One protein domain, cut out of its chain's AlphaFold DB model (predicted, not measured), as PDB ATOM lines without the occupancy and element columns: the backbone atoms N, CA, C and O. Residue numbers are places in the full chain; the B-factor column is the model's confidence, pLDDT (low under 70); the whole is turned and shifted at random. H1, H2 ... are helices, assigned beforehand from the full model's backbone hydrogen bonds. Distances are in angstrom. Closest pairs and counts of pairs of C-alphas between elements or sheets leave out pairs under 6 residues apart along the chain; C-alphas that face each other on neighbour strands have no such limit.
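This is residues 2 to 173 of the 385 residues of the protein "Histidine kinase" of Marinisporobacter balticus (UniProt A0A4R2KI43). Five long helices, H3 to H7, run side by side in an elongated bundle, with H3, H4 and H5 grouped along one side and the closely paired H6 and H7 along the other. Two short helices, H1 and H2, make a small corner beside the bundle, where H1 packs on the first part of H7. The bundle is up and down, each helix running against the one before it. The printed part has 172 residues with seven named helices, H1 to H7 in chain order, and no named strand; its class is all helix. It is compact, with a radius of gyration of the C-alphas of 17.1 A, and spans 51 by 34 by 30 A, only just elongated.

Find C-alpha 2 at (-31.053, 37.842, -34.796), where H1 begins; it takes residues 2 to 11. H2 is residues 16 to 21. Next look at C-alpha 27 at (-46.167, 28.991, -49.114), where H3 starts; it runs 37.8 A to residue 52, with a kink of 33 degrees near residue 38. H4, residues 59 to 78, is 30.2 A long. H5, residues 81 to 111, is the longest at 44.7 A and has a kink of 27 degrees near residue 88. H6, residues 116 to 138, covers 33.8 A. H7, residues 150 to 173, covers 34.2 A and ends at C-alpha 173, (-9.122, 41.116, -16.638).

Start with the hairpin of H3 and H4: they touch at Ser 43 and Thr 65, whose C-alphas, the closest, are 5.2 A apart, at a shallow tilt of 7 degrees, opposite ways. H3 also touches H5, the same way at 16 degrees, closest at the C-alphas of Thr 42 and Ala 95, 6.1 A. H5 and H6 form a hairpin in which residues 103 to 110 touch residues 117 to 121; the closest C-alphas, of Ile 110 and Gly 117, are 5.4 A apart. H6 and H7 form another, at 9 degrees, with the C-alphas of Gly 123 and Tyr 157 closest at 3.8 A. H3 and H6 are near each other; H4 and H7 are apart. H1 touches residues 151 to 158 of H7, closest at the C-alphas of Ser 6 and Pro 151, 5.2 A. H1 and H2 touch only at the corner, at Tyr 9 and Leu 17, whose C-alphas are 6.3 A apart. Every O i to N i+4 pair is within hydrogen-bond range in H1, H2 and H7; the counts are 20 of 22 in H3, 14 of 16 in H4, 25 of 27 in H5 and 18 of 19 in H6.

The two C-alphas farthest apart, of His 82 and Tyr 173, are 53.3 A apart. The printed part has no cut. The link from H6 to H7, with 11 residues, is long. Confidence is low, with pLDDT under 70, at residues 2 to 21 and 143 to 146; the mean of the printed part is 80.6.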
ATOM      1  N   VAL A   2     -29.986  38.844 -35.040       42.69
ATOM      2  CA  VAL A   2     -31.053  37.842 -34.796       42.69
ATOM      3  C   VAL A   2     -32.187  38.366 -33.897       42.69
ATOM      4  O   VAL A   2     -33.343  38.238 -34.267       42.69
ATOM      5  N   SER A   3     -31.889  39.037 -32.777       47.50
ATOM      6  CA  SER A   3     -32.914  39.637 -31.897       47.50
ATOM      7  C   SER A   3     -33.762  40.705 -32.588       47.50
ATOM      8  O   SER A   3     -34.976  40.716 -32.440       47.50
ATOM      9  N   ILE A   4     -33.133  41.577 -33.377       47.25
ATOM     10  CA  ILE A   4     -33.806  42.662 -34.107       47.25
ATOM     11  C   ILE A   4     -34.748  42.085 -35.170       47.25
ATOM     12  O   ILE A   4     -35.891  42.518 -35.268       47.25
ATOM     13  N   LEU A   5     -34.309  41.062 -35.911       50.38
ATOM     14  CA  LEU A   5     -35.154  40.350 -36.877       50.38
ATOM     15  C   LEU A   5     -36.335  39.642 -36.194       50.38
ATOM     16  O   LEU A   5     -37.450  39.690 -36.706       50.38
ATOM     17  N   SER A   6     -36.122  39.053 -35.014       51.56
ATOM     18  CA  SER A   6     -37.188  38.418 -34.232       51.56
ATOM     19  C   SER A   6     -38.176  39.435 -33.635       51.56
ATOM     20  O   SER A   6     -39.376  39.183 -33.620       51.56
ATOM     21  N   ILE A   7     -37.717  40.602 -33.168       54.28
ATOM     22  CA  ILE A   7     -38.599  41.678 -32.677       54.28
ATOM     23  C   ILE A   7     -39.449  42.234 -33.826       54.28
ATOM     24  O   ILE A   7     -40.662  42.380 -33.683       54.28
ATOM     25  N   LEU A   8     -38.836  42.486 -34.989       46.56
ATOM     26  CA  LEU A   8     -39.550  42.899 -36.201       46.56
ATOM     27  C   LEU A   8     -40.583  41.845 -36.636       46.56
ATOM     28  O   LEU A   8     -41.661  42.201 -37.107       46.56
ATOM     29  N   TYR A   9     -40.297  40.559 -36.415       53.53
ATOM     30  CA  TYR A   9     -41.233  39.458 -36.641       53.53
ATOM     31  C   TYR A   9     -42.449  39.494 -35.689       53.53
ATOM     32  O   TYR A   9     -43.577  39.365 -36.167       53.53
ATOM     33  N   THR A  10     -42.264  39.751 -34.386       54.03
ATOM     34  CA  THR A  10     -43.369  39.915 -33.411       54.03
ATOM     35  C   THR A  10     -44.249  41.122 -33.712       54.03
ATOM     36  O   THR A  10     -45.472  41.003 -33.717       54.03
ATOM     37  N   ILE A  11     -43.640  42.273 -34.018       53.31
ATOM     38  CA  ILE A  11     -44.374  43.511 -34.339       53.31
ATOM     39  C   ILE A  11     -45.243  43.326 -35.598       53.31
ATOM     40  O   ILE A  11     -46.261  43.989 -35.767       53.31
ATOM     41  N   SER A  12     -44.887  42.370 -36.459       50.09
ATOM     42  CA  SER A  12     -45.571  42.103 -37.723       50.09
ATOM     43  C   SER A  12     -46.769  41.158 -37.671       50.09
ATOM     44  O   SER A  12     -47.217  40.725 -38.726       50.09
ATOM     45  N   ASN A  13     -47.291  40.819 -36.489       52.03
ATOM     46  CA  ASN A  13     -48.485  39.980 -36.350       52.03
ATOM     47  C   ASN A  13     -48.311  38.570 -36.978       52.03
ATOM     48  O   ASN A  13     -48.858  38.259 -38.036       52.03
ATOM     49  N   ASN A  14     -47.534  37.698 -36.321       54.72
ATOM     50  CA  ASN A  14     -47.308  36.291 -36.714       54.72
ATOM     51  C   ASN A  14     -46.619  36.080 -38.079       54.72
ATOM     52  O   ASN A  14     -46.964  35.155 -38.815       54.72
ATOM     53  N   GLY A  15     -45.621  36.903 -38.416       53.56
ATOM     54  CA  GLY A  15     -44.782  36.674 -39.597       53.56
ATOM     55  C   GLY A  15     -45.306  37.272 -40.901       53.56
ATOM     56  O   GLY A  15     -44.720  37.010 -41.958       53.56
ATOM     57  N   MET A  16     -46.334  38.135 -40.853       55.06
ATOM     58  CA  MET A  16     -46.749  38.876 -42.044       55.06
ATOM     59  C   MET A  16     -45.615  39.740 -42.600       55.06
ATOM     60  O   MET A  16     -45.595  39.905 -43.809       55.06
ATOM     61  N   LEU A  17     -44.612  40.180 -41.818       55.34
ATOM     62  CA  LEU A  17     -43.484  40.955 -42.371       55.34
ATOM     63  C   LEU A  17     -42.756  40.213 -43.494       55.34
ATOM     64  O   LEU A  17     -42.371  40.839 -44.471       55.34
ATOM     65  N   ILE A  18     -42.555  38.896 -43.378       60.53
ATOM     66  CA  ILE A  18     -41.852  38.123 -44.414       60.53
ATOM     67  C   ILE A  18     -42.689  38.090 -45.691       60.53
ATOM     68  O   ILE A  18     -42.134  38.221 -46.773       60.53
ATOM     69  N   ARG A  19     -44.017  37.984 -45.579       59.28
ATOM     70  CA  ARG A  19     -44.927  38.112 -46.726       59.28
ATOM     71  C   ARG A  19     -45.053  39.552 -47.230       59.28
ATOM     72  O   ARG A  19     -45.273  39.743 -48.414       59.28
ATOM     73  N   THR A  20     -44.891  40.557 -46.378       63.56
ATOM     74  CA  THR A  20     -44.923  41.971 -46.770       63.56
ATOM     75  C   THR A  20     -43.630  42.382 -47.479       63.56
ATOM     76  O   THR A  20     -43.680  43.110 -48.462       63.56
ATOM     77  N   ILE A  21     -42.474  41.893 -47.018       66.44
ATOM     78  CA  ILE A  21     -41.149  42.148 -47.608       66.44
ATOM     79  C   ILE A  21     -40.901  41.242 -48.822       66.44
ATOM     80  O   ILE A  21     -40.321  41.685 -49.808       66.44
ATOM     81  N   PHE A  22     -41.370  39.991 -48.782       74.12
ATOM     82  CA  PHE A  22     -41.279  39.020 -49.875       74.12
ATOM     83  C   PHE A  22     -42.676  38.479 -50.244       74.12
ATOM     84  O   PHE A  22     -43.025  37.348 -49.887       74.12
ATOM     85  N   PRO A  23     -43.480  39.244 -51.010       74.19
ATOM     86  CA  PRO A  23     -44.858  38.878 -51.372       74.19
ATOM     87  C   PRO A  23     -44.974  37.565 -52.144       74.19
ATOM     88  O   PRO A  23     -45.982  36.869 -52.056       74.19
ATOM     89  N   HIS A  24     -43.922  37.208 -52.881       81.62
ATOM     90  CA  HIS A  24     -43.881  36.027 -53.740       81.62
ATOM     91  C   HIS A  24     -43.217  34.809 -53.087       81.62
ATOM     92  O   HIS A  24     -42.933  33.833 -53.780       81.62
ATOM     93  N   ILE A  25     -42.950  34.833 -51.771       79.75
ATOM     94  CA  ILE A  25     -42.382  33.660 -51.101       79.75
ATOM     95  C   ILE A  25     -43.345  32.466 -51.251       79.75
ATOM     96  O   ILE A  25     -44.525  32.573 -50.890       79.75
ATOM     97  N   PRO A  26     -42.874  31.306 -51.754       83.12
ATOM     98  CA  PRO A  26     -43.714  30.124 -51.851       83.12
ATOM     99  C   PRO A  26     -44.246  29.730 -50.473       83.12
ATOM    100  O   PRO A  26     -43.492  29.676 -49.499       83.12
ATOM    101  N   PHE A  27     -45.531  29.378 -50.382       76.00
ATOM    102  CA  PHE A  27     -46.167  28.991 -49.114       76.00
ATOM    103  C   PHE A  27     -45.420  27.857 -48.389       76.00
ATOM    104  O   PHE A  27     -45.305  27.862 -47.165       76.00
ATOM    105  N   LYS A  28     -44.837  26.920 -49.151       75.94
ATOM    106  CA  LYS A  28     -43.989  25.845 -48.615       75.94
ATOM    107  C   LYS A  28     -42.743  26.389 -47.904       75.94
ATOM    108  O   LYS A  28     -42.423  25.932 -46.813       75.94
ATOM    109  N   VAL A  29     -42.074  27.379 -48.497       75.75
ATOM    110  CA  VAL A  29     -40.866  28.011 -47.941       75.75
ATOM    111  C   VAL A  29     -41.210  28.820 -46.692       75.75
ATOM    112  O   VAL A  29     -40.507  28.719 -45.692       75.75
ATOM    113  N   TYR A  30     -42.325  29.555 -46.713       76.06
ATOM    114  CA  TYR A  30     -42.817  30.289 -45.544       76.06
ATOM    115  C   TYR A  30     -43.033  29.370 -44.333       76.06
ATOM    116  O   TYR A  30     -42.496  29.627 -43.258       76.06
ATOM    117  N   ASN A  31     -43.758  28.264 -44.517       72.75
ATOM    118  CA  ASN A  31     -44.016  27.318 -43.431       72.75
ATOM    119  C   ASN A  31     -42.737  26.612 -42.966       72.75
ATOM    120  O   ASN A  31     -42.536  26.448 -41.766       72.75
ATOM    121  N   ALA A  32     -41.845  26.238 -43.890       72.81
ATOM    122  CA  ALA A  32     -40.556  25.656 -43.528       72.81
ATOM    123  C   ALA A  32     -39.743  26.604 -42.629       72.81
ATOM    124  O   ALA A  32     -39.211  26.170 -41.608       72.81
ATOM    125  N   LEU A  33     -39.698  27.903 -42.949       70.81
ATOM    126  CA  LEU A  33     -39.037  28.916 -42.120       70.81
ATOM    127  C   LEU A  33     -39.722  29.084 -40.757       70.81
ATOM    128  O   LEU A  33     -39.042  29.075 -39.731       70.81
ATOM    129  N   PHE A  34     -41.054  29.179 -40.749       72.25
ATOM    130  CA  PHE A  34     -41.858  29.348 -39.537       72.25
ATOM    131  C   PHE A  34     -41.601  28.234 -38.511       72.25
ATOM    132  O   PHE A  34     -41.395  28.515 -37.333       72.25
ATOM    133  N   TYR A  35     -41.540  26.975 -38.953       73.44
ATOM    134  CA  TYR A  35     -41.316  25.837 -38.059       73.44
ATOM    135  C   TYR A  35     -39.839  25.588 -37.725       73.44
ATOM    136  O   TYR A  35     -39.538  25.032 -36.671       73.44
ATOM    137  N   THR A  36     -38.905  26.007 -38.582       73.56
ATOM    138  CA  THR A  36     -37.463  25.799 -38.355       73.56
ATOM    139  C   THR A  36     -36.887  26.770 -37.323       73.56
ATOM    140  O   THR A  36     -36.060  26.375 -36.500       73.56
ATOM    141  N   LEU A  37     -37.341  28.027 -37.325       73.25
ATOM    142  CA  LEU A  37     -36.798  29.088 -36.470       73.25
ATOM    143  C   LEU A  37     -36.829  28.761 -34.961       73.25
ATOM    144  O   LEU A  37     -35.777  28.892 -34.327       73.25
ATOM    145  N   PRO A  38     -37.945  28.287 -34.366       72.62
ATOM    146  CA  PRO A  38     -37.981  27.938 -32.943       72.62
ATOM    147  C   PRO A  38     -36.979  26.839 -32.566       72.62
ATOM    148  O   PRO A  38     -36.320  26.921 -31.532       72.62
ATOM    149  N   ILE A  39     -36.808  25.838 -33.432       75.81
ATOM    150  CA  ILE A  39     -35.980  24.650 -33.170       75.81
ATOM    151  C   ILE A  39     -34.491  24.971 -33.296       75.81
ATOM    152  O   ILE A  39     -33.680  24.507 -32.491       75.81
ATOM    153  N   CYS A  40     -34.124  25.811 -34.265       79.19
ATOM    154  CA  CYS A  40     -32.784  26.389 -34.319       79.19
ATOM    155  C   CYS A  40     -32.521  27.303 -33.112       79.19
ATOM    156  O   CYS A  40     -31.397  27.336 -32.611       79.19
ATOM    157  N   GLY A  41     -33.547  27.999 -32.610       79.31
ATOM    158  CA  GLY A  41     -33.467  28.862 -31.432       79.31
ATOM    159  C   GLY A  41     -33.043  28.122 -30.161       79.31
ATOM    160  O   GLY A  41     -32.165  28.600 -29.444       79.31
ATOM    161  N   THR A  42     -33.587  26.928 -29.901       83.25
ATOM    162  CA  THR A  42     -33.212  26.143 -28.708       83.25
ATOM    163  C   THR A  42     -31.788  25.595 -28.797       83.25
ATOM    164  O   THR A  42     -31.037  25.618 -27.821       83.25
ATOM    165  N   SER A  43     -31.355  25.194 -29.995       85.69
ATOM    166  CA  SER A  43     -29.967  24.795 -30.232       85.69
ATOM    167  C   SER A  43     -28.997  25.970 -30.117       85.69
ATOM    168  O   SER A  43     -27.913  25.808 -29.554       85.69
ATOM    169  N   PHE A  44     -29.390  27.160 -30.579       85.62
ATOM    170  CA  PHE A  44     -28.618  28.389 -30.396       85.62
ATOM    171  C   PHE A  44     -28.497  28.771 -28.914       85.62
ATOM    172  O   PHE A  44     -27.406  29.113 -28.465       85.62
ATOM    173  N   TYR A  45     -29.570  28.637 -28.131       88.44
ATOM    174  CA  TYR A  45     -29.543  28.817 -26.675       88.44
ATOM    175  C   TYR A  45     -28.496  27.911 -26.001       88.44
ATOM    176  O   TYR A  45     -27.635  28.406 -25.270       88.44
ATOM    177  N   ILE A  46     -28.495  26.604 -26.300       90.12
ATOM    178  CA  ILE A  46     -27.490  25.670 -25.763       90.12
ATOM    179  C   ILE A  46     -26.080  26.019 -26.231       90.12
ATOM    180  O   ILE A  46     -25.134  25.964 -25.443       90.12
ATOM    181  N   PHE A  47     -25.922  26.388 -27.501       89.00
ATOM    182  CA  PHE A  47     -24.632  26.806 -28.036       89.00
ATOM    183  C   PHE A  47     -24.058  28.001 -27.267       89.00
ATOM    184  O   PHE A  47     -22.907  27.949 -26.833       89.00
ATOM    185  N   MET A  48     -24.869  29.042 -27.060       89.19
ATOM    186  CA  MET A  48     -24.484  30.255 -26.338       89.19
ATOM    187  C   MET A  48     -24.104  29.944 -24.891       89.19
ATOM    188  O   MET A  48     -23.052  30.372 -24.411       89.19
ATOM    189  N   LEU A  49     -24.922  29.137 -24.220       90.12
ATOM    190  CA  LEU A  49     -24.702  28.704 -22.847       90.12
ATOM    191  C   LEU A  49     -23.399  27.895 -22.701       90.12
ATOM    192  O   LEU A  49     -22.590  28.200 -21.828       90.12
ATOM    193  N   CYS A  50     -23.129  26.948 -23.602       89.69
ATOM    194  CA  CYS A  50     -21.891  26.165 -23.579       89.69
ATOM    195  C   CYS A  50     -20.658  26.901 -24.110       89.69
ATOM    196  O   CYS A  50     -19.542  26.457 -23.870       89.69
ATOM    197  N   HIS A  51     -20.822  28.006 -24.838       88.19
ATOM    198  CA  HIS A  51     -19.710  28.904 -25.148       88.19
ATOM    199  C   HIS A  51     -19.292  29.717 -23.916       88.19
ATOM    200  O   HIS A  51     -18.106  29.945 -23.684       88.19
ATOM    201  N   LEU A  52     -20.261  30.123 -23.093       87.50
ATOM    202  CA  LEU A  52     -19.983  30.872 -21.873       87.50
ATOM    203  C   LEU A  52     -19.418  29.985 -20.752       87.50
ATOM    204  O   LEU A  52     -18.573  30.449 -19.989       87.50
ATOM    205  N   PHE A  53     -19.862  28.729 -20.678       88.19
ATOM    206  CA  PHE A  53     -19.535  27.780 -19.610       88.19
ATOM    207  C   PHE A  53     -18.994  26.460 -20.167       88.19
ATOM    208  O   PHE A  53     -19.583  25.392 -19.991       88.19
ATOM    209  N   GLU A  54     -17.882  26.545 -20.896       86.50
ATOM    210  CA  GLU A  54     -17.295  25.395 -21.589       86.50
ATOM    211  C   GLU A  54     -16.928  24.248 -20.635       86.50
ATOM    212  O   GLU A  54     -17.202  23.091 -20.941       86.50
ATOM    213  N   GLU A  55     -16.412  24.562 -19.443       86.81
ATOM    214  CA  GLU A  55     -16.039  23.575 -18.417       86.81
ATOM    215  C   GLU A  55     -17.245  22.898 -17.752       86.81
ATOM    216  O   GLU A  55     -17.155  21.793 -17.212       86.81
ATOM    217  N   GLU A  56     -18.391  23.576 -17.724       88.12
ATOM    218  CA  GLU A  56     -19.605  23.044 -17.114       88.12
ATOM    219  C   GLU A  56     -20.439  22.217 -18.091       88.12
ATOM    220  O   GLU A  56     -21.235  21.386 -17.640       88.12
ATOM    221  N   CYS A  57     -20.235  22.427 -19.393       88.88
ATOM    222  CA  CYS A  57     -20.949  21.760 -20.466       88.88
ATOM    223  C   CYS A  57     -20.279  20.467 -20.939       88.88
ATOM    224  O   CYS A  57     -19.063  20.317 -20.977       88.88
ATOM    225  N   PHE A  58     -21.096  19.536 -21.431       88.56
ATOM    226  CA  PHE A  58     -20.594  18.374 -22.153       88.56
ATOM    227  C   PHE A  58     -20.395  18.742 -23.626       88.56
ATOM    228  O   PHE A  58     -21.363  18.994 -24.346       88.56
ATOM    229  N   LEU A  59     -19.149  18.691 -24.112       82.88
ATOM    230  CA  LEU A  59     -18.805  18.962 -25.519       82.88
ATOM    231  C   LEU A  59     -19.642  18.139 -26.515       82.88
ATOM    232  O   LEU A  59     -19.986  18.627 -27.593       82.88
ATOM    233  N   LYS A  60     -20.014  16.903 -26.147       88.44
ATOM    234  CA  LYS A  60     -20.896  16.044 -26.954       88.44
ATOM    235  C   LYS A  60     -22.280  16.667 -27.157       88.44
ATOM    236  O   LYS A  60     -22.773  16.657 -28.278       88.44
ATOM    237  N   ILE A  61     -22.874  17.253 -26.115       87.12
ATOM    238  CA  ILE A  61     -24.213  17.858 -26.188       87.12
ATOM    239  C   ILE A  61     -24.192  19.073 -27.115       87.12
ATOM    240  O   ILE A  61     -25.013  19.144 -28.022       87.12
ATOM    241  N   LYS A  62     -23.193  19.959 -26.984       85.50
ATOM    242  CA  LYS A  62     -23.004  21.103 -27.897       85.50
ATOM    243  C   LYS A  62     -22.928  20.672 -29.370       85.50
ATOM    244  O   LYS A  62     -23.520  21.316 -30.229       85.50
ATOM    245  N   LYS A  63     -22.214  19.582 -29.682       87.94
ATOM    246  CA  LYS A  63     -22.131  19.050 -31.057       87.94
ATOM    247  C   LYS A  63     -23.464  18.461 -31.532       87.94
ATOM    248  O   LYS A  63     -23.875  18.732 -32.658       87.94
ATOM    249  N   ILE A  64     -24.138  17.688 -30.679       89.69
ATOM    250  CA  ILE A  64     -25.432  17.063 -30.991       89.69
ATOM    251  C   ILE A  64     -26.490  18.127 -31.298       89.69
ATOM    252  O   ILE A  64     -27.202  17.995 -32.290       89.69
ATOM    253  N   THR A  65     -26.572  19.199 -30.504       86.69
ATOM    254  CA  THR A  65     -27.579  20.253 -30.712       86.69
ATOM    255  C   THR A  65     -27.352  21.030 -32.010       86.69
ATOM    256  O   THR A  65     -28.308  21.284 -32.739       86.69
ATOM    257  N   ILE A  66     -26.100  21.338 -32.367       86.75
ATOM    258  CA  ILE A  66     -25.774  21.968 -33.660       86.75
ATOM    259  C   ILE A  66     -26.137  21.039 -34.825       86.75
ATOM    260  O   ILE A  66     -26.794  21.462 -35.775       86.75
ATOM    261  N   MET A  67     -25.750  19.762 -34.746       88.38
ATOM    262  CA  MET A  67     -26.036  18.783 -35.797       88.38
ATOM    263  C   MET A  67     -27.545  18.576 -35.978       88.38
ATOM    264  O   MET A  67     -28.022  18.517 -37.110       88.38
ATOM    265  N   LYS A  68     -28.306  18.557 -34.876       86.50
ATOM    266  CA  LYS A  68     -29.774  18.549 -34.883       86.50
ATOM    267  C   LYS A  68     -30.333  19.751 -35.646       86.50
ATOM    268  O   LYS A  68     -31.189  19.561 -36.503       86.50
ATOM    269  N   ALA A  69     -29.859  20.966 -35.361       84.38
ATOM    270  CA  ALA A  69     -30.341  22.180 -36.024       84.38
ATOM    271  C   ALA A  69     -30.090  22.151 -37.542       84.38
ATOM    272  O   ALA A  69     -30.998  22.448 -38.318       84.38
ATOM    273  N   ILE A  70     -28.895  21.727 -37.967       86.06
ATOM    274  CA  ILE A  70     -28.532  21.600 -39.389       86.06
ATOM    275  C   ILE A  70     -29.394  20.536 -40.081       86.06
ATOM    276  O   ILE A  70     -29.948  20.782 -41.155       86.06
ATOM    277  N   LEU A  71     -29.546  19.363 -39.456       86.44
ATOM    278  CA  LEU A  71     -30.366  18.276 -39.987       86.44
ATOM    279  C   LEU A  71     -31.826  18.714 -40.131       86.44
ATOM    280  O   LEU A  71     -32.433  18.510 -41.178       86.44
ATOM    281  N   PHE A  72     -32.377  19.367 -39.107       82.56
ATOM    282  CA  PHE A  72     -33.755  19.845 -39.116       82.56
ATOM    283  C   PHE A  72     -33.993  20.874 -40.226       82.56
ATOM    284  O   PHE A  72     -34.960  20.752 -40.979       82.56
ATOM    285  N   MET A  73     -33.088  21.844 -40.374       80.25
ATOM    286  CA  MET A  73     -33.161  22.854 -41.431       80.25
ATOM    287  C   MET A  73     -33.103  22.221 -42.827       80.25
ATOM    288  O   MET A  73     -33.850  22.619 -43.718       80.25
ATOM    289  N   SER A  74     -32.280  21.183 -42.995       81.19
ATOM    290  CA  SER A  74     -32.150  20.454 -44.261       81.19
ATOM    291  C   SER A  74     -33.414  19.654 -44.595       81.19
ATOM    292  O   SER A  74     -33.902  19.707 -45.719       81.19
ATOM    293  N   VAL A  75     -33.986  18.942 -43.620       81.94
ATOM    294  CA  VAL A  75     -35.138  18.044 -43.821       81.94
ATOM    295  C   VAL A  75     -36.443  18.815 -44.080       81.94
ATOM    296  O   VAL A  75     -37.238  18.406 -44.930       81.94
ATOM    297  N   ASN A  76     -36.668  19.950 -43.407       77.44
ATOM    298  CA  ASN A  76     -37.940  20.686 -43.501       77.44
ATOM    299  C   ASN A  76     -38.203  21.339 -44.861       77.44
ATOM    300  O   ASN A  76     -39.360  21.547 -45.219       77.44
ATOM    301  N   ILE A  77     -37.162  21.639 -45.638       75.69
ATOM    302  CA  ILE A  77     -37.322  22.232 -46.975       75.69
ATOM    303  C   ILE A  77     -37.965  21.225 -47.945       75.69
ATOM    304  O   ILE A  77     -38.784  21.589 -48.798       75.69
ATOM    305  N   PHE A  78     -37.632  19.940 -47.802       79.31
ATOM    306  CA  PHE A  78     -38.043  18.907 -48.750       79.31
ATOM    307  C   PHE A  78     -39.330  18.189 -48.333       79.31
ATOM    308  O   PHE A  78     -40.109  17.808 -49.212       79.31
ATOM    309  N   LEU A  79     -39.619  18.081 -47.033       79.75
ATOM    310  CA  LEU A  79     -40.743  17.285 -46.536       79.75
ATOM    311  C   LEU A  79     -42.143  17.851 -46.870       79.75
ATOM    312  O   LEU A  79     -42.353  19.067 -46.862       79.75
ATOM    313  N   PRO A  80     -43.141  16.979 -47.118       80.81
ATOM    314  CA  PRO A  80     -44.548  17.370 -47.188       80.81
ATOM    315  C   PRO A  80     -45.099  17.849 -45.837       80.81
ATOM    316  O   PRO A  80     -44.748  17.322 -44.781       80.81
ATOM    317  N   ILE A  81     -46.049  18.788 -45.870       73.12
ATOM    318  CA  ILE A  81     -46.526  19.507 -44.675       73.12
ATOM    319  C   ILE A  81     -47.182  18.623 -43.600       73.12
ATOM    320  O   ILE A  81     -47.096  18.928 -42.415       73.12
ATOM    321  N   HIS A  82     -47.782  17.493 -43.979       77.69
ATOM    322  CA  HIS A  82     -48.409  16.570 -43.027       77.69
ATOM    323  C   HIS A  82     -47.383  15.789 -42.185       77.69
ATOM    324  O   HIS A  82     -47.671  15.430 -41.045       77.69
ATOM    325  N   PHE A  83     -46.169  15.559 -42.702       80.88
ATOM    326  CA  PHE A  83     -45.076  14.964 -41.923       80.88
ATOM    327  C   PHE A  83     -44.432  15.976 -40.969       80.88
ATOM    328  O   PHE A  83     -43.988  15.594 -39.885       80.88
ATOM    329  N   ILE A  84     -44.438  17.263 -41.337       74.56
ATOM    330  CA  ILE A  84     -43.884  18.354 -40.524       74.56
ATOM    331  C   ILE A  84     -44.554  18.394 -39.139       74.56
ATOM    332  O   ILE A  84     -43.859  18.498 -38.134       74.56
ATOM    333  N   GLY A  85     -45.875  18.190 -39.056       75.31
ATOM    334  CA  GLY A  85     -46.602  18.163 -37.777       75.31
ATOM    335  C   GLY A  85     -46.079  17.121 -36.772       75.31
ATOM    336  O   GLY A  85     -45.866  17.439 -35.604       75.31
ATOM    337  N   LYS A  86     -45.798  15.886 -37.218       79.62
ATOM    338  CA  LYS A  86     -45.224  14.836 -36.347       79.62
ATOM    339  C   LYS A  86     -43.801  15.182 -35.903       79.62
ATOM    340  O   LYS A  86     -43.440  14.971 -34.748       79.62
ATOM    341  N   ILE A  87     -43.010  15.727 -36.823       79.88
ATOM    342  CA  ILE A  87     -41.621  16.126 -36.584       79.88
ATOM    343  C   ILE A  87     -41.530  17.276 -35.572       79.88
ATOM    344  O   ILE A  87     -40.645  17.260 -34.718       79.88
ATOM    345  N   ILE A  88     -42.464  18.229 -35.605       76.62
ATOM    346  CA  ILE A  88     -42.538  19.335 -34.638       76.62
ATOM    347  C   ILE A  88     -42.750  18.819 -33.215       76.62
ATOM    348  O   ILE A  88     -42.072  19.278 -32.302       76.62
ATOM    349  N   ASN A  89     -43.631  17.838 -33.008       80.81
ATOM    350  CA  ASN A  89     -43.864  17.284 -31.670       80.81
ATOM    351  C   ASN A  89     -42.599  16.627 -31.096       80.81
ATOM    352  O   ASN A  89     -42.268  16.835 -29.929       80.81
ATOM    353  N   ILE A  90     -41.854  15.892 -31.930       84.31
ATOM    354  CA  ILE A  90     -40.554  15.319 -31.550       84.31
ATOM    355  C   ILE A  90     -39.556  16.438 -31.225       84.31
ATOM    356  O   ILE A  90     -38.859  16.378 -30.214       84.31
ATOM    357  N   ALA A  91     -39.498  17.481 -32.051       80.81
ATOM    358  CA  ALA A  91     -38.585  18.594 -31.836       80.81
ATOM    359  C   ALA A  91     -38.910  19.402 -30.569       80.81
ATOM    360  O   ALA A  91     -37.988  19.799 -29.861       80.81
ATOM    361  N   ASN A  92     -40.192  19.574 -30.235       80.62
ATOM    362  CA  ASN A  92     -40.641  20.197 -28.988       80.62
ATOM    363  C   ASN A  92     -40.238  19.361 -27.767       80.62
ATOM    364  O   ASN A  92     -39.778  19.913 -26.770       80.62
ATOM    365  N   PHE A  93     -40.340  18.032 -27.849       85.38
ATOM    366  CA  PHE A  93     -39.849  17.153 -26.787       85.38
ATOM    367  C   PHE A  93     -38.331  17.297 -26.584       85.38
ATOM    368  O   PHE A  93     -37.863  17.446 -25.457       85.38
ATOM    369  N   ILE A  94     -37.557  17.339 -27.674       86.44
ATOM    370  CA  ILE A  94     -36.108  17.579 -27.608       86.44
ATOM    371  C   ILE A  94     -35.800  18.972 -27.037       86.44
ATOM    372  O   ILE A  94     -34.876  19.111 -26.240       86.44
ATOM    373  N   ALA A  95     -36.572  19.995 -27.404       84.06
ATOM    374  CA  ALA A  95     -36.426  21.343 -26.862       84.06
ATOM    375  C   ALA A  95     -36.611  21.374 -25.337       84.06
ATOM    376  O   ALA A  95     -35.832  22.029 -24.650       84.06
ATOM    377  N   ILE A  96     -37.583  20.631 -24.793       87.06
ATOM    378  CA  ILE A  96     -37.766  20.502 -23.338       87.06
ATOM    379  C   ILE A  96     -36.508  19.908 -22.695       87.06
ATOM    380  O   ILE A  96     -35.999  20.479 -21.734       87.06
ATOM    381  N   LEU A  97     -35.954  18.825 -23.257       90.19
ATOM    382  CA  LEU A  97     -34.711  18.221 -22.759       90.19
ATOM    383  C   LEU A  97     -33.527  19.200 -22.804       90.19
ATOM    384  O   LEU A  97     -32.731  19.248 -21.867       90.19
ATOM    385  N   GLU A  98     -33.416  20.001 -23.867       89.44
ATOM    386  CA  GLU A  98     -32.399  21.051 -23.984       89.44
ATOM    387  C   GLU A  98     -32.582  22.133 -22.911       89.44
ATOM    388  O   GLU A  98     -31.615  22.499 -22.249       89.44
ATOM    389  N   PHE A  99     -33.801  22.609 -22.658       89.00
ATOM    390  CA  PHE A  99     -34.042  23.579 -21.585       89.00
ATOM    391  C   PHE A  99     -33.757  23.001 -20.198       89.00
ATOM    392  O   PHE A  99     -33.126  23.674 -19.383       89.00
ATOM    393  N   THR A 100     -34.138  21.749 -19.933       90.62
ATOM    394  CA  THR A 100     -33.787  21.061 -18.683       90.62
ATOM    395  C   THR A 100     -32.272  20.967 -18.514       90.62
ATOM    396  O   THR A 100     -31.748  21.239 -17.434       90.62
ATOM    397  N   TYR A 101     -31.546  20.648 -19.589       92.19
ATOM    398  CA  TYR A 101     -30.088  20.641 -19.574       92.19
ATOM    399  C   TYR A 101     -29.497  22.040 -19.332       92.19
ATOM    400  O   TYR A 101     -28.577  22.192 -18.528       92.19
ATOM    401  N   GLY A 102     -30.045  23.074 -19.971       90.88
ATOM    402  CA  GLY A 102     -29.638  24.461 -19.753       90.88
ATOM    403  C   GLY A 102     -29.822  24.907 -18.301       90.88
ATOM    404  O   GLY A 102     -28.903  25.483 -17.717       90.88
ATOM    405  N   LEU A 103     -30.957  24.561 -17.681       90.81
ATOM    406  CA  LEU A 103     -31.207  24.799 -16.256       90.81
ATOM    407  C   LEU A 103     -30.196  24.064 -15.373       90.81
ATOM    408  O   LEU A 103     -29.623  24.683 -14.482       90.81
ATOM    409  N   TYR A 104     -29.907  22.790 -15.658       92.50
ATOM    410  CA  TYR A 104     -28.879  22.030 -14.940       92.50
ATOM    411  C   TYR A 104     -27.513  22.736 -14.970       92.50
ATOM    412  O   TYR A 104     -26.867  22.885 -13.930       92.50
ATOM    413  N   VAL A 105     -27.076  23.206 -16.143       92.12
ATOM    414  CA  VAL A 105     -25.792  23.909 -16.275       92.12
ATOM    415  C   VAL A 105     -25.814  25.234 -15.513       92.12
ATOM    416  O   VAL A 105     -24.868  25.520 -14.784       92.12
ATOM    417  N   ILE A 106     -26.887  26.022 -15.616       91.75
ATOM    418  CA  ILE A 106     -27.018  27.290 -14.881       91.75
ATOM    419  C   ILE A 106     -26.986  27.051 -13.369       91.75
ATOM    420  O   ILE A 106     -26.258  27.744 -12.659       91.75
ATOM    421  N   SER A 107     -27.700  26.041 -12.866       90.94
ATOM    422  CA  SER A 107     -27.649  25.657 -11.453       90.94
ATOM    423  C   SER A 107     -26.230  25.281 -11.032       90.94
ATOM    424  O   SER A 107     -25.739  25.779 -10.022       90.94
ATOM    425  N   LYS A 108     -25.524  24.477 -11.836       91.69
ATOM    426  CA  LYS A 108     -24.124  24.102 -11.587       91.69
ATOM    427  C   LYS A 108     -23.193  25.322 -11.542       91.69
ATOM    428  O   LYS A 108     -22.312  25.384 -10.690       91.69
ATOM    429  N   VAL A 109     -23.394  26.297 -12.428       90.94
ATOM    430  CA  VAL A 109     -22.636  27.559 -12.477       90.94
ATOM    431  C   VAL A 109     -22.875  28.403 -11.223       90.94
ATOM    432  O   VAL A 109     -21.916  28.898 -10.632       90.94
ATOM    433  N   ILE A 110     -24.135  28.549 -10.801       90.25
ATOM    434  CA  ILE A 110     -24.503  29.322  -9.606       90.25
ATOM    435  C   ILE A 110     -23.938  28.662  -8.343       90.25
ATOM    436  O   ILE A 110     -23.358  29.352  -7.511       90.25
ATOM    437  N   ILE A 111     -24.022  27.330  -8.230       90.56
ATOM    438  CA  ILE A 111     -23.452  26.569  -7.103       90.56
ATOM    439  C   ILE A 111     -21.929  26.749  -7.018       90.56
ATOM    440  O   ILE A 111     -21.380  26.833  -5.925       90.56
ATOM    441  N   LYS A 112     -21.237  26.872  -8.158       88.94
ATOM    442  CA  LYS A 112     -19.798  27.188  -8.210       88.94
ATOM    443  C   LYS A 112     -19.460  28.647  -7.846       88.94
ATOM    444  O   LYS A 112     -18.306  29.044  -7.978       88.94
ATOM    445  N   GLY A 113     -20.437  29.468  -7.452       85.12
ATOM    446  CA  GLY A 113     -20.217  30.866  -7.072       85.12
ATOM    447  C   GLY A 113     -19.884  31.793  -8.247       85.12
ATOM    448  O   GLY A 113     -19.353  32.884  -8.049       85.12
ATOM    449  N   LYS A 114     -20.171  31.389  -9.493       86.12
ATOM    450  CA  LYS A 114     -19.984  32.256 -10.666       86.12
ATOM    451  C   LYS A 114     -21.145  33.260 -10.725       86.12
ATOM    452  O   LYS A 114     -22.200  32.957 -11.275       86.12
ATOM    453  N   GLU A 115     -20.951  34.464 -10.179       81.19
ATOM    454  CA  GLU A 115     -21.987  35.514 -10.048       81.19
ATOM    455  C   GLU A 115     -22.693  35.881 -11.366       81.19
ATOM    456  O   GLU A 115     -23.877  36.221 -11.391       81.19
ATOM    457  N   TYR A 116     -21.993  35.766 -12.496       87.44
ATOM    458  CA  TYR A 116     -22.547  35.995 -13.833       87.44
ATOM    459  C   TYR A 116     -23.495  34.880 -14.318       87.44
ATOM    460  O   TYR A 116     -24.130  35.023 -15.364       87.44
ATOM    461  N   GLY A 117     -23.646  33.786 -13.564       88.00
ATOM    462  CA  GLY A 117     -24.686  32.779 -13.776       88.00
ATOM    463  C   GLY A 117     -26.092  33.285 -13.440       88.00
ATOM    464  O   GLY A 117     -27.048  32.890 -14.102       88.00
ATOM    465  N   ILE A 118     -26.224  34.210 -12.480       89.50
ATOM    466  CA  ILE A 118     -27.524  34.748 -12.040       89.50
ATOM    467  C   ILE A 118     -28.172  35.585 -13.147       89.50
ATOM    468  O   ILE A 118     -29.350  35.402 -13.453       89.50
ATOM    469  N   SER A 119     -27.408  36.468 -13.799       91.12
ATOM    470  CA  SER A 119     -27.924  37.260 -14.922       91.12
ATOM    471  C   SER A 119     -28.394  36.362 -16.065       91.12
ATOM    472  O   SER A 119     -29.472  36.593 -16.607       91.12
ATOM    473  N   LEU A 120     -27.659  35.287 -16.379       91.69
ATOM    474  CA  LEU A 120     -28.086  34.335 -17.404       91.69
ATOM    475  C   LEU A 120     -29.333  33.538 -16.987       91.69
ATOM    476  O   LEU A 120     -30.180  33.245 -17.835       91.69
ATOM    477  N   ALA A 121     -29.471  33.205 -15.701       92.25
ATOM    478  CA  ALA A 121     -30.658  32.543 -15.170       92.25
ATOM    479  C   ALA A 121     -31.914  33.396 -15.384       92.25
ATOM    480  O   ALA A 121     -32.898  32.896 -15.921       92.25
ATOM    481  N   LEU A 122     -31.853  34.695 -15.064       92.56
ATOM    482  CA  LEU A 122     -32.956  35.637 -15.296       92.56
ATOM    483  C   LEU A 122     -33.349  35.700 -16.778       92.56
ATOM    484  O   LEU A 122     -34.529  35.603 -17.112       92.56
ATOM    485  N   GLY A 123     -32.360  35.779 -17.672       92.69
ATOM    486  CA  GLY A 123     -32.598  35.751 -19.115       92.69
ATOM    487  C   GLY A 123     -33.230  34.441 -19.591       92.69
ATOM    488  O   GLY A 123     -34.127  34.448 -20.430       92.69
ATOM    489  N   THR A 124     -32.791  33.311 -19.035       91.44
ATOM    490  CA  THR A 124     -33.332  31.983 -19.358       91.44
ATOM    491  C   THR A 124     -34.775  31.843 -18.881       91.44
ATOM    492  O   THR A 124     -35.607  31.332 -19.623       91.44
ATOM    493  N   ILE A 125     -35.097  32.342 -17.684       92.69
ATOM    494  CA  ILE A 125     -36.468  32.359 -17.159       92.69
ATOM    495  C   ILE A 125     -37.369  33.198 -18.071       92.69
ATOM    496  O   ILE A 125     -38.421  32.717 -18.480       92.69
ATOM    497  N   ALA A 126     -36.942  34.407 -18.451       92.19
ATOM    498  CA  ALA A 126     -37.704  35.259 -19.366       92.19
ATOM    499  C   ALA A 126     -37.958  34.574 -20.721       92.19
ATOM    500  O   ALA A 126     -39.074  34.615 -21.240       92.19
ATOM    501  N   LEU A 127     -36.947  33.887 -21.263       90.38
ATOM    502  CA  LEU A 127     -37.071  33.111 -22.494       90.38
ATOM    503  C   LEU A 127     -38.066  31.951 -22.340       90.38
ATOM    504  O   LEU A 127     -38.986  31.834 -23.146       90.38
ATOM    505  N   VAL A 128     -37.939  31.130 -21.296       89.69
ATOM    506  CA  VAL A 128     -38.833  29.984 -21.057       89.69
ATOM    507  C   VAL A 128     -40.278  30.442 -20.846       89.69
ATOM    508  O   VAL A 128     -41.180  29.893 -21.475       89.69
ATOM    509  N   VAL A 129     -40.508  31.483 -20.040       90.94
ATOM    510  CA  VAL A 129     -41.847  32.053 -19.816       90.94
ATOM    511  C   VAL A 129     -42.459  32.543 -21.129       90.94
ATOM    512  O   VAL A 129     -43.623  32.256 -21.402       90.94
ATOM    513  N   SER A 130     -41.675  33.220 -21.974       87.81
ATOM    514  CA  SER A 130     -42.152  33.704 -23.274       87.81
ATOM    515  C   SER A 130     -42.509  32.569 -24.245       87.81
ATOM    516  O   SER A 130     -43.504  32.662 -24.959       87.81
ATOM    517  N   ILE A 131     -41.760  31.461 -24.222       84.62
ATOM    518  CA  ILE A 131     -42.040  30.272 -25.040       84.62
ATOM    519  C   ILE A 131     -43.290  29.541 -24.534       84.62
ATOM    520  O   ILE A 131     -44.112  29.109 -25.340       84.62
ATOM    521  N   ILE A 132     -43.463  29.415 -23.213       86.38
ATOM    522  CA  ILE A 132     -44.664  28.810 -22.614       86.38
ATOM    523  C   ILE A 132     -45.904  29.640 -22.959       86.38
ATOM    524  O   ILE A 132     -46.930  29.072 -23.332       86.38
ATOM    525  N   TYR A 133     -45.809  30.970 -22.876       87.06
ATOM    526  CA  TYR A 133     -46.893  31.862 -23.281       87.06
ATOM    527  C   TYR A 133     -47.294  31.626 -24.740       87.06
ATOM    528  O   TYR A 133     -48.471  31.398 -25.023       87.06
ATOM    529  N   ASP A 134     -46.320  31.614 -25.655       81.75
ATOM    530  CA  ASP A 134     -46.581  31.393 -27.079       81.75
ATOM    531  C   ASP A 134     -47.209  30.017 -27.329       81.75
ATOM    532  O   ASP A 134     -48.154  29.897 -28.109       81.75
ATOM    533  N   ALA A 135     -46.746  28.981 -26.626       81.25
ATOM    534  CA  ALA A 135     -47.332  27.648 -26.707       81.25
ATOM    535  C   ALA A 135     -48.803  27.633 -26.251       81.25
ATOM    536  O   ALA A 135     -49.635  26.995 -26.897       81.25
ATOM    537  N   LEU A 136     -49.155  28.341 -25.174       83.69
ATOM    538  CA  LEU A 136     -50.543  28.457 -24.709       83.69
ATOM    539  C   LEU A 136     -51.414  29.268 -25.679       83.69
ATOM    540  O   LEU A 136     -52.571  28.906 -25.904       83.69
ATOM    541  N   TYR A 137     -50.860  30.323 -26.281       81.44
ATOM    542  CA  TYR A 137     -51.529  31.121 -27.307       81.44
ATOM    543  C   TYR A 137     -51.872  30.278 -28.547       81.44
ATOM    544  O   TYR A 137     -53.027  30.249 -28.971       81.44
ATOM    545  N   PHE A 138     -50.913  29.511 -29.082       75.50
ATOM    546  CA  PHE A 138     -51.146  28.661 -30.258       75.50
ATOM    547  C   PHE A 138     -52.096  27.483 -30.002       75.50
ATOM    548  O   PHE A 138     -52.768  27.040 -30.931       75.50
ATOM    549  N   ASN A 139     -52.191  26.996 -28.763       78.88
ATOM    550  CA  ASN A 139     -53.125  25.928 -28.386       78.88
ATOM    551  C   ASN A 139     -54.519  26.447 -27.983       78.88
ATOM    552  O   ASN A 139     -55.334  25.681 -27.473       78.88
ATOM    553  N   GLY A 140     -54.807  27.738 -28.186       75.12
ATOM    554  CA  GLY A 140     -56.115  28.333 -27.888       75.12
ATOM    555  C   GLY A 140     -56.399  28.549 -26.397       75.12
ATOM    556  O   GLY A 140     -57.516  28.913 -26.040       75.12
ATOM    557  N   GLY A 141     -55.405  28.359 -25.524       75.94
ATOM    558  CA  GLY A 141     -55.523  28.584 -24.080       75.94
ATOM    559  C   GLY A 141     -55.514  30.064 -23.681       75.94
ATOM    560  O   GLY A 141     -55.992  30.410 -22.604       75.94
ATOM    561  N   ILE A 142     -55.001  30.949 -24.546       75.06
ATOM    562  CA  ILE A 142     -54.989  32.406 -24.345       75.06
ATOM    563  C   ILE A 142     -55.612  33.068 -25.577       75.06
ATOM    564  O   ILE A 142     -55.028  33.063 -26.655       75.06
ATOM    565  N   THR A 143     -56.804  33.648 -25.420       63.78
ATOM    566  CA  THR A 143     -57.622  34.151 -26.542       63.78
ATOM    567  C   THR A 143     -57.608  35.677 -26.710       63.78
ATOM    568  O   THR A 143     -58.187  36.184 -27.669       63.78
ATOM    569  N   LYS A 144     -56.934  36.438 -25.828       58.53
ATOM    570  CA  LYS A 144     -56.876  37.916 -25.881       58.53
ATOM    571  C   LYS A 144     -55.471  38.488 -26.189       58.53
ATOM    572  O   LYS A 144     -54.559  38.411 -25.375       58.53
ATOM    573  N   THR A 145     -55.383  39.107 -27.374       57.62
ATOM    574  CA  THR A 145     -54.736  40.397 -27.743       57.62
ATOM    575  C   THR A 145     -53.218  40.657 -27.710       57.62
ATOM    576  O   THR A 145     -52.862  41.783 -28.046       57.62
ATOM    577  N   SER A 146     -52.306  39.714 -27.437       60.12
ATOM    578  CA  SER A 146     -50.857  40.073 -27.414       60.12
ATOM    579  C   SER A 146     -49.962  39.446 -28.493       60.12
ATOM    580  O   SER A 146     -48.819  39.873 -28.634       60.12
ATOM    581  N   GLY A 147     -50.457  38.484 -29.281       72.12
ATOM    582  CA  GLY A 147     -49.640  37.809 -30.302       72.12
ATOM    583  C   GLY A 147     -48.450  37.032 -29.713       72.12
ATOM    584  O   GLY A 147     -48.448  36.690 -28.536       72.12
ATOM    585  N   VAL A 148     -47.447  36.733 -30.541       74.81
ATOM    586  CA  VAL A 148     -46.243  35.954 -30.181       74.81
ATOM    587  C   VAL A 148     -45.208  36.833 -29.465       74.81
ATOM    588  O   VAL A 148     -44.712  37.796 -30.053       74.81
ATOM    589  N   ILE A 149     -44.816  36.480 -28.237       82.06
ATOM    590  CA  ILE A 149     -43.891  37.250 -27.384       82.06
ATOM    591  C   ILE A 149     -42.501  36.612 -27.205       82.06
ATOM    592  O   ILE A 149     -41.628  37.252 -26.612       82.06
ATOM    593  N   SER A 150     -42.237  35.399 -27.709       78.69
ATOM    594  CA  SER A 150     -40.908  34.757 -27.593       78.69
ATOM    595  C   SER A 150     -39.723  35.607 -28.066       78.69
ATOM    596  O   SER A 150     -38.658  35.525 -27.445       78.69
ATOM    597  N   PRO A 151     -39.848  36.501 -29.067       80.56
ATOM    598  CA  PRO A 151     -38.769  37.425 -29.412       80.56
ATOM    599  C   PRO A 151     -38.396  38.426 -28.320       80.56
ATOM    600  O   PRO A 151     -37.228  38.811 -28.223       80.56
ATOM    601  N   ILE A 152     -39.348  38.824 -27.474       82.62
ATOM    602  CA  ILE A 152     -39.074  39.680 -26.314       82.62
ATOM    603  C   ILE A 152     -38.243  38.891 -25.298       82.62
ATOM    604  O   ILE A 152     -37.191  39.367 -24.872       82.62
ATOM    605  N   GLY A 153     -38.642  37.654 -24.982       86.75
ATOM    606  CA  GLY A 153     -37.874  36.776 -24.092       86.75
ATOM    607  C   GLY A 153     -36.468  36.471 -24.619       86.75
ATOM    608  O   GLY A 153     -35.502  36.535 -23.860       86.75
ATOM    609  N   LEU A 154     -36.315  36.243 -25.929       85.12
ATOM    610  CA  LEU A 154     -35.008  36.085 -26.583       85.12
ATOM    611  C   LEU A 154     -34.140  37.343 -26.464       85.12
ATOM    612  O   LEU A 154     -32.929  37.247 -26.271       85.12
ATOM    613  N   SER A 155     -34.744  38.523 -26.565       85.44
ATOM    614  CA  SER A 155     -34.025  39.794 -26.448       85.44
ATOM    615  C   SER A 155     -33.542  40.037 -25.021       85.44
ATOM    616  O   SER A 155     -32.384  40.411 -24.829       85.44
ATOM    617  N   ILE A 156     -34.382  39.734 -24.025       90.81
ATOM    618  CA  ILE A 156     -33.992  39.747 -22.610       90.81
ATOM    619  C   ILE A 156     -32.862  38.739 -22.371       90.81
ATOM    620  O   ILE A 156     -31.858  39.087 -21.756       90.81
ATOM    621  N   TYR A 157     -32.968  37.523 -22.916       90.94
ATOM    622  CA  TYR A 157     -31.913  36.515 -22.814       90.94
ATOM    623  C   TYR A 157     -30.577  37.002 -23.388       90.94
ATOM    624  O   TYR A 157     -29.553  36.873 -22.724       90.94
ATOM    625  N   ILE A 158     -30.574  37.598 -24.585       90.31
ATOM    626  CA  ILE A 158     -29.352  38.118 -25.218       90.31
ATOM    627  C   ILE A 158     -28.747  39.267 -24.402       90.31
ATOM    628  O   ILE A 158     -27.528  39.325 -24.254       90.31
ATOM    629  N   LEU A 159     -29.571  40.155 -23.840       92.19
ATOM    630  CA  LEU A 159     -29.096  41.234 -22.972       92.19
ATOM    631  C   LEU A 159     -28.456  40.673 -21.693       92.19
ATOM    632  O   LEU A 159     -27.332  41.030 -21.346       92.19
ATOM    633  N   CYS A 160     -29.142  39.745 -21.029       93.19
ATOM    634  CA  CYS A 160     -28.633  39.030 -19.864       93.19
ATOM    635  C   CYS A 160     -27.327  38.286 -20.167       93.19
ATOM    636  O   CYS A 160     -26.397  38.323 -19.365       93.19
ATOM    637  N   TYR A 161     -27.238  37.656 -21.339       92.19
ATOM    638  CA  TYR A 161     -26.034  36.995 -21.823       92.19
ATOM    639  C   TYR A 161     -24.876  37.981 -22.024       92.19
ATOM    640  O   TYR A 161     -23.763  37.713 -21.577       92.19
ATOM    641  N   ALA A 162     -25.134  39.142 -22.637       91.81
ATOM    642  CA  ALA A 162     -24.135  40.193 -22.818       91.81
ATOM    643  C   ALA A 162     -23.609  40.718 -21.470       91.81
ATOM    644  O   ALA A 162     -22.400  40.866 -21.297       91.81
ATOM    645  N   VAL A 163     -24.495  40.914 -20.486       93.38
ATOM    646  CA  VAL A 163     -24.111  41.281 -19.111       93.38
ATOM    647  C   VAL A 163     -23.267  40.182 -18.458       93.38
ATOM    648  O   VAL A 163     -22.240  40.479 -17.847       93.38
ATOM    649  N   SER A 164     -23.656  38.910 -18.604       92.38
ATOM    650  CA  SER A 164     -22.888  37.777 -18.076       92.38
ATOM    651  C   SER A 164     -21.480  37.703 -18.671       92.38
ATOM    652  O   SER A 164     -20.514  37.490 -17.939       92.38
ATOM    653  N   ILE A 165     -21.357  37.911 -19.986       92.12
ATOM    654  CA  ILE A 165     -20.068  37.994 -20.674       92.12
ATOM    655  C   ILE A 165     -19.236  39.160 -20.140       92.12
ATOM    656  O   ILE A 165     -18.073  38.960 -19.798       92.12
ATOM    657  N   GLY A 166     -19.821  40.357 -20.034       92.06
ATOM    658  CA  GLY A 166     -19.115  41.547 -19.555       92.06
ATOM    659  C   GLY A 166     -18.517  41.340 -18.164       92.06
ATOM    660  O   GLY A 166     -17.332  41.582 -17.957       92.06
ATOM    661  N   ARG A 167     -19.301  40.777 -17.236       90.50
ATOM    662  CA  ARG A 167     -18.836  40.447 -15.878       90.50
ATOM    663  C   ARG A 167     -17.740  39.379 -15.861       90.50
ATOM    664  O   ARG A 167     -16.796  39.487 -15.083       90.50
ATOM    665  N   ARG A 168     -17.842  38.354 -16.717       89.56
ATOM    666  CA  ARG A 168     -16.796  37.326 -16.856       89.56
ATOM    667  C   ARG A 168     -15.480  37.946 -17.335       89.56
ATOM    668  O   ARG A 168     -14.434  37.632 -16.772       89.56
ATOM    669  N   TYR A 169     -15.536  38.821 -18.339       90.69
ATOM    670  CA  TYR A 169     -14.354  39.520 -18.846       90.69
ATOM    671  C   TYR A 169     -13.753  40.465 -17.813       90.69
ATOM    672  O   TYR A 169     -12.541  40.463 -17.646       90.69
ATOM    673  N   GLU A 170     -14.575  41.226 -17.089       92.06
ATOM    674  CA  GLU A 170     -14.088  42.132 -16.048       92.06
ATOM    675  C   GLU A 170     -13.329  41.376 -14.950       92.06
ATOM    676  O   GLU A 170     -12.230  41.782 -14.572       92.06
ATOM    677  N   LYS A 171     -13.879  40.249 -14.476       89.69
ATOM    678  CA  LYS A 171     -13.221  39.414 -13.463       89.69
ATOM    679  C   LYS A 171     -11.886  38.864 -13.969       89.69
ATOM    680  O   LYS A 171     -10.871  39.030 -13.307       89.69
ATOM    681  N   SER A 172     -11.882  38.277 -15.165       90.19
ATOM    682  CA  SER A 172     -10.665  37.704 -15.747       90.19
ATOM    683  C   SER A 172      -9.607  38.779 -16.035       90.19
ATOM    684  O   SER A 172      -8.421  38.550 -15.829       90.19
ATOM    685  N   TYR A 173     -10.023  39.982 -16.439       93.12
ATOM    686  CA  TYR A 173      -9.122  41.116 -16.638       93.12
ATOM    687  C   TYR A 173      -8.492  41.601 -15.325       93.12
ATOM    688  O   TYR A 173      -7.301  41.902 -15.303       93.12
TER     689      TYR A 173